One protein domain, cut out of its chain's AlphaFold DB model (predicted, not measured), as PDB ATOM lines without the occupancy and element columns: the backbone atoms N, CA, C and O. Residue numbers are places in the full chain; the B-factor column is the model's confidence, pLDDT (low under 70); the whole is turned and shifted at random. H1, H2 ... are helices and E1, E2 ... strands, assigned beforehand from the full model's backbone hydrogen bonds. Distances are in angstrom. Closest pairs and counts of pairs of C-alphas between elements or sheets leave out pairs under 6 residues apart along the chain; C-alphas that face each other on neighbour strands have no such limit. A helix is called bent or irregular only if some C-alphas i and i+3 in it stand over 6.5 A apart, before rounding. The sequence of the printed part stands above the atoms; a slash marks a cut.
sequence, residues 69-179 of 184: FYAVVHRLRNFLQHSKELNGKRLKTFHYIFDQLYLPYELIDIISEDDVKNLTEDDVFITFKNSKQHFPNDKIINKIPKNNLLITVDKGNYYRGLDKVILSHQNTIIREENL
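This is residues 69 to 179 of the 184 residues of an uncharacterized protein of Empedobacter falsenii (UniProt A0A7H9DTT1). A strongly twisted wall of five strands has one long helix, H1, lying along it over one face. Three short helices sit in the loops round the sheet: H2 follows closely on strand E1, and H3 and H4, near each other, are the elements farthest from the mean of the C-alphas. The printed part has 111 residues, with four named helices and five named strands in the order H1 E1 H2 H3 E2 H4 E3 E4 E5. The mixed sheet runs E1 E2 E3 E4 E5, parallel from E1 to E3 and antiparallel from there to E5; the class is mixed, helices and strands. The whole is compact and rounded, with a radius of gyration of the C-alphas of 12.8 A and spans of 34 by 30 by 27 A.

H1, residues 69 to 82, begins at C-alpha 69 (-39.643, 45.556, 1.877) and is 19.8 A long. E1 is residues 90 to 93, H2 residues 95 to 98 and H3 residues 113 to 118. H3 is irregular, but only just: C-alphas 114 and 117 are 6.7 A apart. E2, residues 123 to 129, is 19.7 A long and begins at C-alpha 123 (-52.683, 39.221, 25.513). H4 is residues 138 to 141. E3, residues 149 to 154, is 16.1 A long, and E4, residues 164 to 169, is 16.8 A. E5, residues 172 to 178, is 17.5 A long and ends at C-alpha 178 (-50.405, 38.189, 2.560).

E1 and E2 are parallel, with N 124 and O 90 2.8 A apart, within hydrogen-bond range. E2 and E3 are parallel, with N 127 and O 151 at 2.8 A. E3, E4 and E5 form a meander, each strand the antiparallel neighbour of the one before, through the hairpins E3 and E4 (N 152 and O 166, 2.8 A) and E4 and E5 (N 167 and O 175, 2.8 A). E1, H2 H3, E2 and E2, H4, E3 are strand-helix-strand units, parallel neighbour strands joined through helices, with right-handed crossovers. H1 is on the sheet, two layers, at a height over the sheet of 9.3 A; it lies over E3 and E4 and runs along the strands, at 9 degrees to E3 on the local plane. The closest C-alphas of H1 and E4 are those of Leu 76 and Val 165, 7.0 A apart. H2 only grazes the sheet with residues 97 to 98. H3 only grazes it with residues 113 to 116, and is on it only just, with 5 pairs of C-alphas within 10 A. H4 is not on the sheet; it is close to H3 but not clearly touching, the closest C-alphas being those of Glu 113 and Ile 140, 7.4 A. In H1 every O i to N i+4 pair is within hydrogen-bond range; in H3 0 of 2 are, beside 2 of 3 O i to N i+3 pairs, and H2 and H4 are too short for an O i to N i+4 pair.

The C-alphas farthest apart are those of Phe 69 and Asn 118, 34.2 A. The printed part has no cut. The link from H2 to H3, 14 residues, is long; its residues 109 to 110 pair in parallel with residues 92 to 93 of E1. Mean pLDDT of the printed part is 92.2, and residue 159 is under 70.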
ATOM      1  N   PHE A  69     -39.717  46.169   0.552       86.06
ATOM      2  CA  PHE A  69     -39.643  45.556   1.877       86.06
ATOM      3  C   PHE A  69     -40.201  46.470   2.986       86.06
ATOM      4  O   PHE A  69     -40.844  45.979   3.908       86.06
ATOM      5  N   TYR A  70     -40.062  47.796   2.860       88.25
ATOM      6  CA  TYR A  70     -40.730  48.739   3.765       88.25
ATOM      7  C   TYR A  70     -42.254  48.614   3.692       88.25
ATOM      8  O   TYR A  70     -42.922  48.558   4.722       88.25
ATOM      9  N   ALA A  71     -42.805  48.508   2.478       89.44
ATOM     10  CA  ALA A  71     -44.240  48.327   2.279       89.44
ATOM     11  C   ALA A  71     -44.746  47.012   2.900       89.44
ATOM     12  O   ALA A  71     -45.820  46.993   3.497       89.44
ATOM     13  N   VAL A  72     -43.965  45.931   2.817       92.06
ATOM     14  CA  VAL A  72     -44.265  44.640   3.467       92.06
ATOM     15  C   VAL A  72     -44.337  44.801   4.993       92.06
ATOM     16  O   VAL A  72     -45.311  44.383   5.619       92.06
ATOM     17  N   VAL A  73     -43.356  45.477   5.601       92.31
ATOM     18  CA  VAL A  73     -43.322  45.733   7.056       92.31
ATOM     19  C   VAL A  73     -44.480  46.639   7.482       92.31
ATOM     20  O   VAL A  73     -45.100  46.419   8.522       92.31
ATOM     21  N   HIS A  74     -44.830  47.628   6.656       92.06
ATOM     22  CA  HIS A  74     -45.978  48.500   6.892       92.06
ATOM     23  C   HIS A  74     -47.308  47.735   6.858       92.06
ATOM     24  O   HIS A  74     -48.184  48.011   7.671       92.06
ATOM     25  N   ARG A  75     -47.469  46.746   5.967       94.38
ATOM     26  CA  ARG A  75     -48.651  45.866   5.973       94.38
ATOM     27  C   ARG A  75     -48.732  45.046   7.253       94.38
ATOM     28  O   ARG A  75     -49.792  45.017   7.866       94.38
ATOM     29  N   LEU A  76     -47.614  44.473   7.712       95.62
ATOM     30  CA  LEU A  76     -47.578  43.756   8.991       95.62
ATOM     31  C   LEU A  76     -47.995  44.682  10.137       95.62
ATOM     32  O   LEU A  76     -48.881  44.343  10.916       95.62
ATOM     33  N   ARG A  77     -47.416  45.883  10.207       95.25
ATOM     34  CA  ARG A  77     -47.802  46.896  11.195       95.25
ATOM     35  C   ARG A  77     -49.296  47.224  11.116       95.25
ATOM     36  O   ARG A  77     -49.963  47.262  12.146       95.25
ATOM     37  N   ASN A  78     -49.827  47.436   9.915       95.06
ATOM     38  CA  ASN A  78     -51.239  47.739   9.718       95.06
ATOM     39  C   ASN A  78     -52.141  46.606  10.202       95.06
ATOM     40  O   ASN A  78     -53.123  46.889  10.886       95.06
ATOM     41  N   PHE A  79     -51.793  45.356   9.896       96.38
ATOM     42  CA  PHE A  79     -52.501  44.182  10.392       96.38
ATOM     43  C   PHE A  79     -52.533  44.169  11.923       96.38
ATOM     44  O   PHE A  79     -53.600  44.004  12.508       96.38
ATOM     45  N   LEU A  80     -51.388  44.401  12.570       96.50
ATOM     46  CA  LEU A  80     -51.270  44.394  14.030       96.50
ATOM     47  C   LEU A  80     -52.073  45.515  14.708       96.50
ATOM     48  O   LEU A  80     -52.607  45.301  15.791       96.50
ATOM     49  N   GLN A  81     -52.171  46.693  14.086       94.69
ATOM     50  CA  GLN A  81     -52.800  47.873  14.693       94.69
ATOM     51  C   GLN A  81     -54.288  48.040  14.360       94.69
ATOM     52  O   GLN A  81     -55.021  48.636  15.144       94.69
ATOM     53  N   HIS A  82     -54.737  47.556  13.200       94.81
ATOM     54  CA  HIS A  82     -56.066  47.886  12.666       94.81
ATOM     55  C   HIS A  82     -56.966  46.663  12.447       94.81
ATOM     56  O   HIS A  82     -58.099  46.808  11.978       94.81
ATOM     57  N   SER A  83     -56.501  45.454  12.771       95.25
ATOM     58  CA  SER A  83     -57.374  44.278  12.777       95.25
ATOM     59  C   SER A  83     -58.377  44.378  13.923       95.25
ATOM     60  O   SER A  83     -58.002  44.599  15.072       95.25
ATOM     61  N   LYS A  84     -59.667  44.201  13.612       95.00
ATOM     62  CA  LYS A  84     -60.766  44.321  14.587       95.00
ATOM     63  C   LYS A  84     -60.602  43.340  15.746       95.00
ATOM     64  O   LYS A  84     -60.916  43.670  16.881       95.00
ATOM     65  N   GLU A  85     -60.074  42.163  15.442       94.44
ATOM     66  CA  GLU A  85     -59.809  41.062  16.362       94.44
ATOM     67  C   GLU A  85     -58.720  41.394  17.396       94.44
ATOM     68  O   GLU A  85     -58.653  40.756  18.443       94.44
ATOM     69  N   LEU A  86     -57.872  42.386  17.104       95.62
ATOM     70  CA  LEU A  86     -56.763  42.817  17.957       95.62
ATOM     71  C   LEU A  86     -57.078  44.108  18.722       95.62
ATOM     72  O   LEU A  86     -56.247  44.581  19.497       95.62
ATOM     73  N   ASN A  87     -58.264  44.692  18.531       94.06
ATOM     74  CA  ASN A  87     -58.623  45.940  19.189       94.06
ATOM     75  C   ASN A  87     -58.652  45.765  20.717       94.06
ATOM     76  O   ASN A  87     -59.318  44.869  21.234       94.06
ATOM     77  N   GLY A  88     -57.927  46.626  21.433       93.25
ATOM     78  CA  GLY A  88     -57.775  46.551  22.890       93.25
ATOM     79  C   GLY A  88     -56.865  45.424  23.394       93.25
ATOM     80  O   GLY A  88     -56.695  45.297  24.604       93.25
ATOM     81  N   LYS A  89     -56.265  44.620  22.506       96.31
ATOM     82  CA  LYS A  89     -55.335  43.551  22.884       96.31
ATOM     83  C   LYS A  89     -53.906  44.068  23.027       96.31
ATOM     84  O   LYS A  89     -53.486  44.994  22.336       96.31
ATOM     85  N   ARG A  90     -53.141  43.434  23.912       96.88
ATOM     86  CA  ARG A  90     -51.714  43.698  24.129       96.88
ATOM     87  C   ARG A  90     -50.890  42.684  23.355       96.88
ATOM     88  O   ARG A  90     -51.039  41.477  23.538       96.88
ATOM     89  N   LEU A  91     -50.020  43.173  22.481       97.81
ATOM     90  CA  LEU A  91     -49.147  42.330  21.675       97.81
ATOM     91  C   LEU A  91     -47.887  42.010  22.472       97.81
ATOM     92  O   LEU A  91     -47.201  42.927  22.916       97.81
ATOM     93  N   LYS A  92     -47.568  40.725  22.626       97.62
ATOM     94  CA  LYS A  92     -46.397  40.258  23.376       97.62
ATOM     95  C   LYS A  92     -45.547  39.316  22.545       97.62
ATOM     96  O   LYS A  92     -46.073  38.507  21.783       97.62
ATOM     97  N   THR A  93     -44.231  39.389  22.694       97.38
ATOM     98  CA  THR A  93     -43.314  38.434  22.060       97.38
ATOM     99  C   THR A  93     -41.967  38.380  22.774       97.38
ATOM    100  O   THR A  93     -41.739  39.081  23.756       97.38
ATOM    101  N   PHE A  94     -41.058  37.547  22.282       95.69
ATOM    102  CA  PHE A  94     -39.680  37.499  22.757       95.69
ATOM    103  C   PHE A  94     -38.772  38.424  21.960       95.69
ATOM    104  O   PHE A  94     -38.985  38.644  20.770       95.69
ATOM    105  N   HIS A  95     -37.691  38.892  22.583       92.69
ATOM    106  CA  HIS A  95     -36.745  39.815  21.947       92.69
ATOM    107  C   HIS A  95     -36.244  39.307  20.590       92.69
ATOM    108  O   HIS A  95     -36.226  40.036  19.604       92.69
ATOM    109  N   TYR A  96     -35.867  38.029  20.517       90.06
ATOM    110  CA  TYR A  96     -35.333  37.451  19.285       90.06
ATOM    111  C   TYR A  96     -36.392  37.241  18.204       90.06
ATOM    112  O   TYR A  96     -36.029  37.116  17.044       90.06
ATOM    113  N   ILE A  97     -37.678  37.190  18.559       93.06
ATOM    114  CA  ILE A  97     -38.776  37.192  17.589       93.06
ATOM    115  C   ILE A  97     -38.994  38.624  17.115       93.06
ATOM    116  O   ILE A  97     -39.030  38.859  15.913       93.06
ATOM    117  N   PHE A  98     -39.059  39.584  18.041       93.00
ATOM    118  CA  PHE A  98     -39.229  41.003  17.740       93.00
ATOM    119  C   PHE A  98     -38.178  41.525  16.747       93.00
ATOM    120  O   PHE A  98     -38.541  42.145  15.744       93.00
ATOM    121  N   ASP A  99     -36.899  41.188  16.956       89.62
ATOM    122  CA  ASP A  99     -35.792  41.534  16.047       89.62
ATOM    123  C   ASP A  99     -36.042  41.069  14.598       89.62
ATOM    124  O   ASP A  99     -35.572  41.687  13.643       89.62
ATOM    125  N   GLN A 100     -36.814  39.996  14.414       88.94
ATOM    126  CA  GLN A 100     -37.118  39.396  13.111       88.94
ATOM    127  C   GLN A 100     -38.345  40.012  12.429       88.94
ATOM    128  O   GLN A 100     -38.610  39.659  11.276       88.94
ATOM    129  N   LEU A 101     -39.093  40.885  13.114       91.69
ATOM    130  CA  LEU A 101     -40.320  41.512  12.609       91.69
ATOM    131  C   LEU A 101     -40.093  42.908  12.023       91.69
ATOM    132  O   LEU A 101     -40.958  43.401  11.304       91.69
ATOM    133  N   TYR A 102     -38.943  43.536  12.298       90.69
ATOM    134  CA  TYR A 102     -38.577  44.863  11.774       90.69
ATOM    135  C   TYR A 102     -39.519  46.006  12.205       90.69
ATOM    136  O   TYR A 102     -39.593  47.049  11.551       90.69
ATOM    137  N   LEU A 103     -40.242  45.816  13.309       89.44
ATOM    138  CA  LEU A 103     -41.233  46.757  13.831       89.44
ATOM    139  C   LEU A 103     -40.594  47.803  14.771       89.44
ATOM    140  O   LEU A 103     -39.470  47.631  15.250       89.44
ATOM    141  N   PRO A 104     -41.267  48.939  15.035       84.50
ATOM    142  CA  PRO A 104     -40.870  49.855  16.104       84.50
ATOM    143  C   PRO A 104     -41.147  49.253  17.495       84.50
ATOM    144  O   PRO A 104     -42.141  48.555  17.677       84.50
ATOM    145  N   TYR A 105     -40.285  49.558  18.475       79.88
ATOM    146  CA  TYR A 105     -40.335  49.004  19.843       79.88
ATOM    147  C   TYR A 105     -41.608  49.359  20.626       79.88
ATOM    148  O   TYR A 105     -41.925  48.699  21.601       79.88
ATOM    149  N   GLU A 106     -42.355  50.372  20.194       86.38
ATOM    150  CA  GLU A 106     -43.560  50.851  20.884       86.38
ATOM    151  C   GLU A 106     -44.804  49.986  20.626       86.38
ATOM    152  O   GLU A 106     -45.833  50.184  21.262       86.38
ATOM    153  N   LEU A 107     -44.744  49.061  19.662       89.31
ATOM    154  CA  LEU A 107     -45.919  48.301  19.229       89.31
ATOM    155  C   LEU A 107     -46.129  46.995  20.008       89.31
ATOM    156  O   LEU A 107     -47.253  46.501  20.066       89.31
ATOM    157  N   ILE A 108     -45.053  46.391  20.514       95.81
ATOM    158  CA  ILE A 108     -45.060  45.028  21.050       95.81
ATOM    159  C   ILE A 108     -44.261  45.001  22.347       95.81
ATOM    160  O   ILE A 108     -43.088  45.377  22.364       95.81
ATOM    161  N   ASP A 109     -44.872  44.473  23.400       95.94
ATOM    162  CA  ASP A 109     -44.217  44.233  24.677       95.94
ATOM    163  C   ASP A 109     -43.279  43.022  24.568       95.94
ATOM    164  O   ASP A 109     -43.673  41.923  24.160       95.94
ATOM    165  N   ILE A 110     -42.020  43.211  24.958       95.75
ATOM    166  CA  ILE A 110     -41.040  42.126  25.018       95.75
ATOM    167  C   ILE A 110     -41.115  41.466  26.393       95.75
ATOM    168  O   ILE A 110     -40.903  42.122  27.410       95.75
ATOM    169  N   ILE A 111     -41.382  40.162  26.413       96.38
ATOM    170  CA  ILE A 111     -41.476  39.356  27.636       96.38
ATOM    171  C   ILE A 111     -40.404  38.259  27.675       96.38
ATOM    172  O   ILE A 111     -39.745  37.982  26.668       96.38
ATOM    173  N   SER A 112     -40.225  37.629  28.837       94.75
ATOM    174  CA  SER A 112     -39.368  36.451  29.009       94.75
ATOM    175  C   SER A 112     -40.165  35.144  28.909       94.75
ATOM    176  O   SER A 112     -41.397  35.144  28.926       94.75
ATOM    177  N   GLU A 113     -39.475  34.004  28.815       93.12
ATOM    178  CA  GLU A 113     -40.134  32.690  28.787       93.12
ATOM    179  C   GLU A 113     -40.967  32.425  30.054       93.12
ATOM    180  O   GLU A 113     -42.057  31.852  29.971       93.12
ATOM    181  N   ASP A 114     -40.497  32.885  31.215       92.88
ATOM    182  CA  ASP A 114     -41.183  32.695  32.498       92.88
ATOM    183  C   ASP A 114     -42.511  33.459  32.586       92.88
ATOM    184  O   ASP A 114     -43.402  33.067  33.347       92.88
ATOM    185  N   ASP A 115     -42.676  34.502  31.769       94.69
ATOM    186  CA  ASP A 115     -43.883  35.327  31.711       94.69
ATOM    187  C   ASP A 115     -44.989  34.705  30.848       94.69
ATOM    188  O   ASP A 115     -46.152  35.089  30.969       94.69
ATOM    189  N   VAL A 116     -44.666  33.719  29.999       94.12
ATOM    190  CA  VAL A 116     -45.619  33.113  29.048       94.12
ATOM    191  C   VAL A 116     -46.828  32.501  29.754       94.12
ATOM    192  O   VAL A 116     -47.958  32.613  29.283       94.12
ATOM    193  N   LYS A 117     -46.617  31.882  30.917       91.19
ATOM    194  CA  LYS A 117     -47.703  31.285  31.715       91.19
ATOM    195  C   LYS A 117     -48.650  32.328  32.326       91.19
ATOM    196  O   LYS A 117     -49.739  31.965  32.753       91.19
ATOM    197  N   ASN A 118     -48.227  33.592  32.391       93.69
ATOM    198  CA  ASN A 118     -48.984  34.701  32.975       93.69
ATOM    199  C   ASN A 118     -49.777  35.485  31.915       93.69
ATOM    200  O   ASN A 118     -50.342  36.535  32.226       93.69
ATOM    201  N   LEU A 119     -49.793  35.018  30.661       95.94
ATOM    202  CA  LEU A 119     -50.603  35.623  29.611       95.94
ATOM    203  C   LEU A 119     -52.095  35.504  29.949       95.94
ATOM    204  O   LEU A 119     -52.578  34.479  30.424       95.94
ATOM    205  N   THR A 120     -52.818  36.584  29.694       94.88
ATOM    206  CA  THR A 120     -54.266  36.719  29.912       94.88
ATOM    207  C   THR A 120     -55.003  36.719  28.577       94.88
ATOM    208  O   THR A 120     -54.373  36.858  27.535       94.88
ATOM    209  N   GLU A 121     -56.331  36.622  28.570       92.31
ATOM    210  CA  GLU A 121     -57.130  36.666  27.331       92.31
ATOM    211  C   GLU A 121     -56.984  37.971  26.528       92.31
ATOM    212  O   GLU A 121     -57.280  38.012  25.331       92.31
ATOM    213  N   ASP A 122     -56.508  39.041  27.167       95.25
ATOM    214  CA  ASP A 122     -56.197  40.317  26.521       95.25
ATOM    215  C   ASP A 122     -54.810  40.367  25.893       95.25
ATOM    216  O   ASP A 122     -54.496  41.306  25.164       95.25
ATOM    217  N   ASP A 123     -53.991  39.348  26.125       97.06
ATOM    218  CA  ASP A 123     -52.683  39.221  25.513       97.06
ATOM    219  C   ASP A 123     -52.739  38.367  24.245       97.06
ATOM    220  O   ASP A 123     -53.309  37.274  24.210       97.06
ATOM    221  N   VAL A 124     -52.074  38.848  23.201       97.44
ATOM    222  CA  VAL A 124     -51.866  38.129  21.947       97.44
ATOM    223  C   VAL A 124     -50.378  37.855  21.829       97.44
ATOM    224  O   VAL A 124     -49.569  38.787  21.791       97.44
ATOM    225  N   PHE A 125     -50.004  36.579  21.762       97.75
ATOM    226  CA  PHE A 125     -48.600  36.214  21.627       97.75
ATOM    227  C   PHE A 125     -48.212  36.122  20.151       97.75
ATOM    228  O   PHE A 125     -48.874  35.446  19.357       97.75
ATOM    229  N   ILE A 126     -47.137  36.814  19.779       98.00
ATOM    230  CA  ILE A 126     -46.591  36.799  18.426       98.00
ATOM    231  C   ILE A 126     -45.464  35.778  18.364       98.00
ATOM    232  O   ILE A 126     -44.481  35.838  19.102       98.00
ATOM    233  N   THR A 127     -45.611  34.869  17.419       96.25
ATOM    234  CA  THR A 127     -44.640  33.865  17.009       96.25
ATOM    235  C   THR A 127     -44.228  34.143  15.568       96.25
ATOM    236  O   THR A 127     -44.885  34.905  14.848       96.25
ATOM    237  N   PHE A 128     -43.165  33.502  15.103       92.88
ATOM    238  CA  PHE A 128     -42.881  33.464  13.676       92.88
ATOM    239  C   PHE A 128     -42.462  32.064  13.255       92.88
ATOM    240  O   PHE A 128     -42.009  31.254  14.060       92.88
ATOM    241  N   LYS A 129     -42.590  31.782  11.967       91.19
ATOM    242  CA  LYS A 129     -42.099  30.547  11.371       91.19
ATOM    243  C   LYS A 129     -41.379  30.834  10.066       91.19
ATOM    244  O   LYS A 129     -41.534  31.896   9.471       91.19
ATOM    245  N   ASN A 130     -40.584  29.879   9.624       84.81
ATOM    246  CA  ASN A 130     -40.065  29.817   8.264       84.81
ATOM    247  C   ASN A 130     -40.504  28.486   7.635       84.81
ATOM    248  O   ASN A 130     -41.229  27.705   8.254       84.81
ATOM    249  N   SER A 131     -40.035  28.182   6.426       77.75
ATOM    250  CA  SER A 131     -40.381  26.927   5.738       77.75
ATOM    251  C   SER A 131     -39.891  25.639   6.424       77.75
ATOM    252  O   SER A 131     -40.165  24.545   5.931       77.75
ATOM    253  N   LYS A 132     -39.156  25.734   7.539       81.44
ATOM    254  CA  LYS A 132     -38.567  24.600   8.264       81.44
ATOM    255  C   LYS A 132     -38.999  24.503   9.727       81.44
ATOM    256  O   LYS A 132     -39.023  23.392  10.247       81.44
ATOM    257  N   GLN A 133     -39.250  25.623  10.403       86.31
ATOM    258  CA  GLN A 133     -39.367  25.689  11.864       86.31
ATOM    259  C   GLN A 133     -40.321  26.788  12.331       86.31
ATOM    260  O   GLN A 133     -40.487  27.802  11.651       86.31
ATOM    261  N   HIS A 134     -40.879  26.596  13.528       90.69
ATOM    262  CA  HIS A 134     -41.672  27.574  14.279       90.69
ATOM    263  C   HIS A 134     -40.881  28.034  15.506       90.69
ATOM    264  O   HIS A 134     -40.221  27.228  16.163       90.69
ATOM    265  N   PHE A 135     -40.942  29.333  15.785       91.94
ATOM    266  CA  PHE A 135     -40.345  29.984  16.940       91.94
ATOM    267  C   PHE A 135     -41.390  30.786  17.739       91.94
ATOM    268  O   PHE A 135     -42.139  31.569  17.145       91.94
ATOM    269  N   PRO A 136     -41.438  30.641  19.073       93.50
ATOM    270  CA  PRO A 136     -40.551  29.802  19.875       93.50
ATOM    271  C   PRO A 136     -40.795  28.311  19.622       93.50
ATOM    272  O   PRO A 136     -41.751  27.947  18.945       93.50
ATOM    273  N   ASN A 137     -39.909  27.446  20.110       90.44
ATOM    274  CA  ASN A 137     -40.074  26.004  19.906       90.44
ATOM    275  C   ASN A 137     -41.383  25.474  20.542       90.44
ATOM    276  O   ASN A 137     -41.939  26.083  21.462       90.44
ATOM    277  N   ASP A 138     -41.838  24.292  20.114       89.38
ATOM    278  CA  ASP A 138     -43.112  23.708  20.566       89.38
ATOM    279  C   ASP A 138     -43.216  23.547  22.089       89.38
ATOM    280  O   ASP A 138     -44.307  23.641  22.649       89.38
ATOM    281  N   LYS A 139     -42.096  23.338  22.801       91.56
ATOM    282  CA  LYS A 139     -42.123  23.237  24.270       91.56
ATOM    283  C   LYS A 139     -42.579  24.544  24.910       91.56
ATOM    284  O   LYS A 139     -43.228  24.492  25.949       91.56
ATOM    285  N   ILE A 140     -42.247  25.686  24.310       91.69
ATOM    286  CA  ILE A 140     -42.660  27.006  24.785       91.69
ATOM    287  C   ILE A 140     -44.051  27.359  24.256       91.69
ATOM    288  O   ILE A 140     -44.871  27.841  25.031       91.69
ATOM    289  N   ILE A 141     -44.360  27.061  22.986       90.94
ATOM    290  CA  ILE A 141     -45.712  27.266  22.430       90.94
ATOM    291  C   ILE A 141     -46.757  26.559  23.300       90.94
ATOM    292  O   ILE A 141     -47.778  27.144  23.646       90.94
ATOM    293  N   ASN A 142     -46.463  25.336  23.745       90.75
ATOM    294  CA  ASN A 142     -47.353  24.556  24.605       90.75
ATOM    295  C   ASN A 142     -47.536  25.131  26.024       90.75
ATOM    296  O   ASN A 142     -48.421  24.666  26.744       90.75
ATOM    297  N   LYS A 143     -46.730  26.117  26.444       92.56
ATOM    298  CA  LYS A 143     -46.921  26.854  27.708       92.56
ATOM    299  C   LYS A 143     -47.900  28.019  27.565       92.56
ATOM    300  O   LYS A 143     -48.368  28.523  28.584       92.56
ATOM    301  N   ILE A 144     -48.194  28.463  26.340       92.50
ATOM    302  CA  ILE A 144     -49.130  29.562  26.097       92.50
ATOM    303  C   ILE A 144     -50.549  29.079  26.450       92.50
ATOM    304  O   ILE A 144     -50.944  27.992  26.010       92.50
ATOM    305  N   PRO A 145     -51.339  29.839  27.233       92.00
ATOM    306  CA  PRO A 145     -52.689  29.416  27.580       92.00
ATOM    307  C   PRO A 145     -53.564  29.255  26.329       92.00
ATOM    308  O   PRO A 145     -53.561  30.086  25.426       92.00
ATOM    309  N   LYS A 146     -54.346  28.171  26.271       88.56
ATOM    310  CA  LYS A 146     -55.073  27.764  25.051       88.56
ATOM    311  C   LYS A 146     -56.106  28.778  24.552       88.56
ATOM    312  O   LYS A 146     -56.463  28.734  23.379       88.56
ATOM    313  N   ASN A 147     -56.599  29.645  25.432       89.62
ATOM    314  CA  ASN A 147     -57.598  30.662  25.100       89.62
ATOM    315  C   ASN A 147     -56.969  31.953  24.553       89.62
ATOM    316  O   ASN A 147     -57.686  32.877  24.181       89.62
ATOM    317  N   ASN A 148     -55.638  32.043  24.507       93.88
ATOM    318  CA  ASN A 148     -54.965  33.183  23.909       93.88
ATOM    319  C   ASN A 148     -55.055  33.136  22.387       93.88
ATOM    320  O   ASN A 148     -54.952  32.086  21.746       93.88
ATOM    321  N   LEU A 149     -55.181  34.322  21.807       96.25
ATOM    322  CA  LEU A 149     -54.924  34.527  20.394       96.25
ATOM    323  C   LEU A 149     -53.423  34.392  20.124       96.25
ATOM    324  O   LEU A 149     -52.581  34.886  20.878       96.25
ATOM    325  N   LEU A 150     -53.106  33.753  19.003       97.12
ATOM    326  CA  LEU A 150     -51.751  33.595  18.501       97.12
ATOM    327  C   LEU A 150     -51.628  34.260  17.142       97.12
ATOM    328  O   LEU A 150     -52.377  33.942  16.213       97.12
ATOM    329  N   ILE A 151     -50.630  35.125  17.011       97.94
ATOM    330  CA  ILE A 151     -50.183  35.629  15.718       97.94
ATOM    331  C   ILE A 151     -48.964  34.820  15.291       97.94
ATOM    332  O   ILE A 151     -48.015  34.660  16.053       97.94
ATOM    333  N   THR A 152     -48.977  34.310  14.066       97.25
ATOM    334  CA  THR A 152     -47.822  33.664  13.441       97.25
ATOM    335  C   THR A 152     -47.422  34.446  12.202       97.25
ATOM    336  O   THR A 152     -48.177  34.512  11.232       97.25
ATOM    337  N   VAL A 153     -46.224  35.024  12.226       96.62
ATOM    338  CA  VAL A 153     -45.618  35.665  11.058       96.62
ATOM    339  C   VAL A 153     -44.820  34.619  10.283       96.62
ATOM    340  O   VAL A 153     -43.843  34.070  10.781       96.62
ATOM    341  N   ASP A 154     -45.244  34.304   9.067       93.88
ATOM    342  CA  ASP A 154     -44.523  33.396   8.180       93.88
ATOM    343  C   ASP A 154     -43.478  34.185   7.389       93.88
ATOM    344  O   ASP A 154     -43.814  35.131   6.678       93.88
ATOM    345  N   LYS A 155     -42.204  33.815   7.513       88.19
ATOM    346  CA  LYS A 155     -41.084  34.448   6.801       88.19
ATOM    347  C   LYS A 155     -40.892  33.906   5.380       88.19
ATOM    348  O   LYS A 155     -40.098  34.458   4.611       88.19
ATOM    349  N   GLY A 156     -41.590  32.830   5.018       85.56
ATOM    350  CA  GLY A 156     -41.421  32.139   3.747       85.56
ATOM    351  C   GLY A 156     -40.027  31.522   3.590       85.56
ATOM    352  O   GLY A 156     -39.428  31.013   4.540       85.56
ATOM    353  N   ASN A 157     -39.504  31.556   2.361       77.31
ATOM    354  CA  ASN A 157     -38.229  30.920   1.993       77.31
ATOM    355  C   ASN A 157     -37.003  31.839   2.108       77.31
ATOM    356  O   ASN A 157     -35.887  31.412   1.811       77.31
ATOM    357  N   TYR A 158     -37.190  33.102   2.494       72.31
ATOM    358  CA  TYR A 158     -36.092  34.056   2.595       72.31
ATOM    359  C   TYR A 158     -35.636  34.199   4.040       72.31
ATOM    360  O   TYR A 158     -36.446  34.391   4.943       72.31
ATOM    361  N   TYR A 159     -34.319  34.235   4.223       68.56
ATOM    362  CA  TYR A 159     -33.658  34.498   5.500       68.56
ATOM    363  C   TYR A 159     -34.302  35.647   6.309       68.56
ATOM    364  O   TYR A 159     -34.624  35.511   7.490       68.56
ATOM    365  N   ARG A 160     -34.547  36.777   5.644       79.81
ATOM    366  CA  ARG A 160     -35.125  38.000   6.222       79.81
ATOM    367  C   ARG A 160     -36.497  38.343   5.627       79.81
ATOM    368  O   ARG A 160     -36.889  39.502   5.602       79.81
ATOM    369  N   GLY A 161     -37.199  37.345   5.093       85.50
ATOM    370  CA  GLY A 161     -38.510  37.537   4.478       85.50
ATOM    371  C   GLY A 161     -39.618  37.776   5.495       85.50
ATOM    372  O   GLY A 161     -39.497  37.406   6.661       85.50
ATOM    373  N   LEU A 162     -40.707  38.365   5.013       91.19
ATOM    374  CA  LEU A 162     -42.006  38.440   5.675       91.19
ATOM    375  C   LEU A 162     -43.046  38.133   4.597       91.19
ATOM    376  O   LEU A 162     -43.214  38.926   3.682       91.19
ATOM    377  N   ASP A 163     -43.676  36.967   4.648       91.94
ATOM    378  CA  ASP A 163     -44.546  36.467   3.583       91.94
ATOM    379  C   ASP A 163     -46.020  36.687   3.877       91.94
ATOM    380  O   ASP A 163     -46.726  37.341   3.106       91.94
ATOM    381  N   LYS A 164     -46.464  36.217   5.039       95.06
ATOM    382  CA  LYS A 164     -47.840  36.377   5.498       95.06
ATOM    383  C   LYS A 164     -47.926  36.443   7.012       95.06
ATOM    384  O   LYS A 164     -47.012  36.027   7.722       95.06
ATOM    385  N   VAL A 165     -49.043  36.955   7.505       97.56
ATOM    386  CA  VAL A 165     -49.385  36.970   8.927       97.56
ATOM    387  C   VAL A 165     -50.699  36.233   9.136       97.56
ATOM    388  O   VAL A 165     -51.652  36.404   8.378       97.56
ATOM    389  N   ILE A 166     -50.729  35.375  10.150       97.62
ATOM    390  CA  ILE A 166     -51.870  34.526  10.487       97.62
ATOM    391  C   ILE A 166     -52.277  34.835  11.920       97.62
ATOM    392  O   ILE A 166     -51.447  34.751  12.821       97.62
ATOM    393  N   LEU A 167     -53.550  35.143  12.136       98.00
ATOM    394  CA  LEU A 167     -54.176  35.180  13.450       98.00
ATOM    395  C   LEU A 167     -54.951  33.883  13.665       98.00
ATOM    396  O   LEU A 167     -55.769  33.486  12.832       98.00
ATOM    397  N   SER A 168     -54.718  33.243  14.803       96.62
ATOM    398  CA  SER A 168     -55.351  31.982  15.165       96.62
ATOM    399  C   SER A 168     -55.793  31.961  16.623       96.62
ATOM    400  O   SER A 168     -55.231  32.655  17.468       96.62
ATOM    401  N   HIS A 169     -56.802  31.150  16.911       94.88
ATOM    402  CA  HIS A 169     -57.279  30.848  18.255       94.88
ATOM    403  C   HIS A 169     -57.498  29.347  18.351       94.88
ATOM    404  O   HIS A 169     -58.138  28.771  17.470       94.88
ATOM    405  N   GLN A 170     -56.949  28.703  19.384       89.00
ATOM    406  CA  GLN A 170     -57.053  27.249  19.565       89.00
ATOM    407  C   GLN A 170     -56.706  26.466  18.278       89.00
ATOM    408  O   GLN A 170     -57.432  25.566  17.862       89.00
ATOM    409  N   ASN A 171     -55.605  26.846  17.616       84.88
ATOM    410  CA  ASN A 171     -55.126  26.288  16.339       84.88
ATOM    411  C   ASN A 171     -56.066  26.458  15.130       84.88
ATOM    412  O   ASN A 171     -55.785  25.930  14.056       84.88
ATOM    413  N   THR A 172     -57.151  27.217  15.269       93.44
ATOM    414  CA  THR A 172     -58.040  27.575  14.162       93.44
ATOM    415  C   THR A 172     -57.635  28.932  13.616       93.44
ATOM    416  O   THR A 172     -57.505  29.894  14.374       93.44
ATOM    417  N   ILE A 173     -57.431  29.025  12.302       96.62
ATOM    418  CA  ILE A 173     -57.134  30.295  11.635       96.62
ATOM    419  C   ILE A 173     -58.399  31.154  11.645       96.62
ATOM    420  O   ILE A 173     -59.428  30.758  11.106       96.62
ATOM    421  N   ILE A 174     -58.302  32.334  12.255       96.44
ATOM    422  CA  ILE A 174     -59.361  33.349  12.254       96.44
ATOM    423  C   ILE A 174     -59.179  34.279  11.059       96.44
ATOM    424  O   ILE A 174     -60.143  34.651  10.395       96.44
ATOM    425  N   ARG A 175     -57.928  34.663  10.786       95.94
ATOM    426  CA  ARG A 175     -57.588  35.609   9.728       95.94
ATOM    427  C   ARG A 175     -56.190  35.340   9.191       95.94
ATOM    428  O   ARG A 175     -55.287  34.996   9.947       95.94
ATOM    429  N   GLU A 176     -56.009  35.542   7.895       95.75
ATOM    430  CA  GLU A 176     -54.713  35.481   7.220       95.75
ATOM    431  C   GLU A 176     -54.578  36.691   6.289       95.75
ATOM    432  O   GLU A 176     -55.551  37.099   5.652       95.75
ATOM    433  N   GLU A 177     -53.384  37.278   6.220       95.62
ATOM    434  CA  GLU A 177     -53.070  38.370   5.300       95.62
ATOM    435  C   GLU A 177     -51.694  38.162   4.654       95.62
ATOM    436  O   GLU A 177     -50.687  37.970   5.339       95.62
ATOM    437  N   ASN A 178     -51.652  38.223   3.320       94.56
ATOM    438  CA  ASN A 178     -50.405  38.189   2.560       94.56
ATOM    439  C   ASN A 178     -49.696  39.543   2.658       94.56
ATOM    440  O   ASN A 178     -50.240  40.577   2.268       94.56
ATOM    441  N   LEU A 179     -48.448  39.528   3.120       92.00
ATOM    442  CA  LEU A 179     -47.607  40.715   3.272       92.00
ATOM    443  C   LEU A 179     -46.843  41.028   1.978       92.00
ATOM    444  O   LEU A 179     -46.611  42.194   1.656       92.00
TER     445      LEU A 179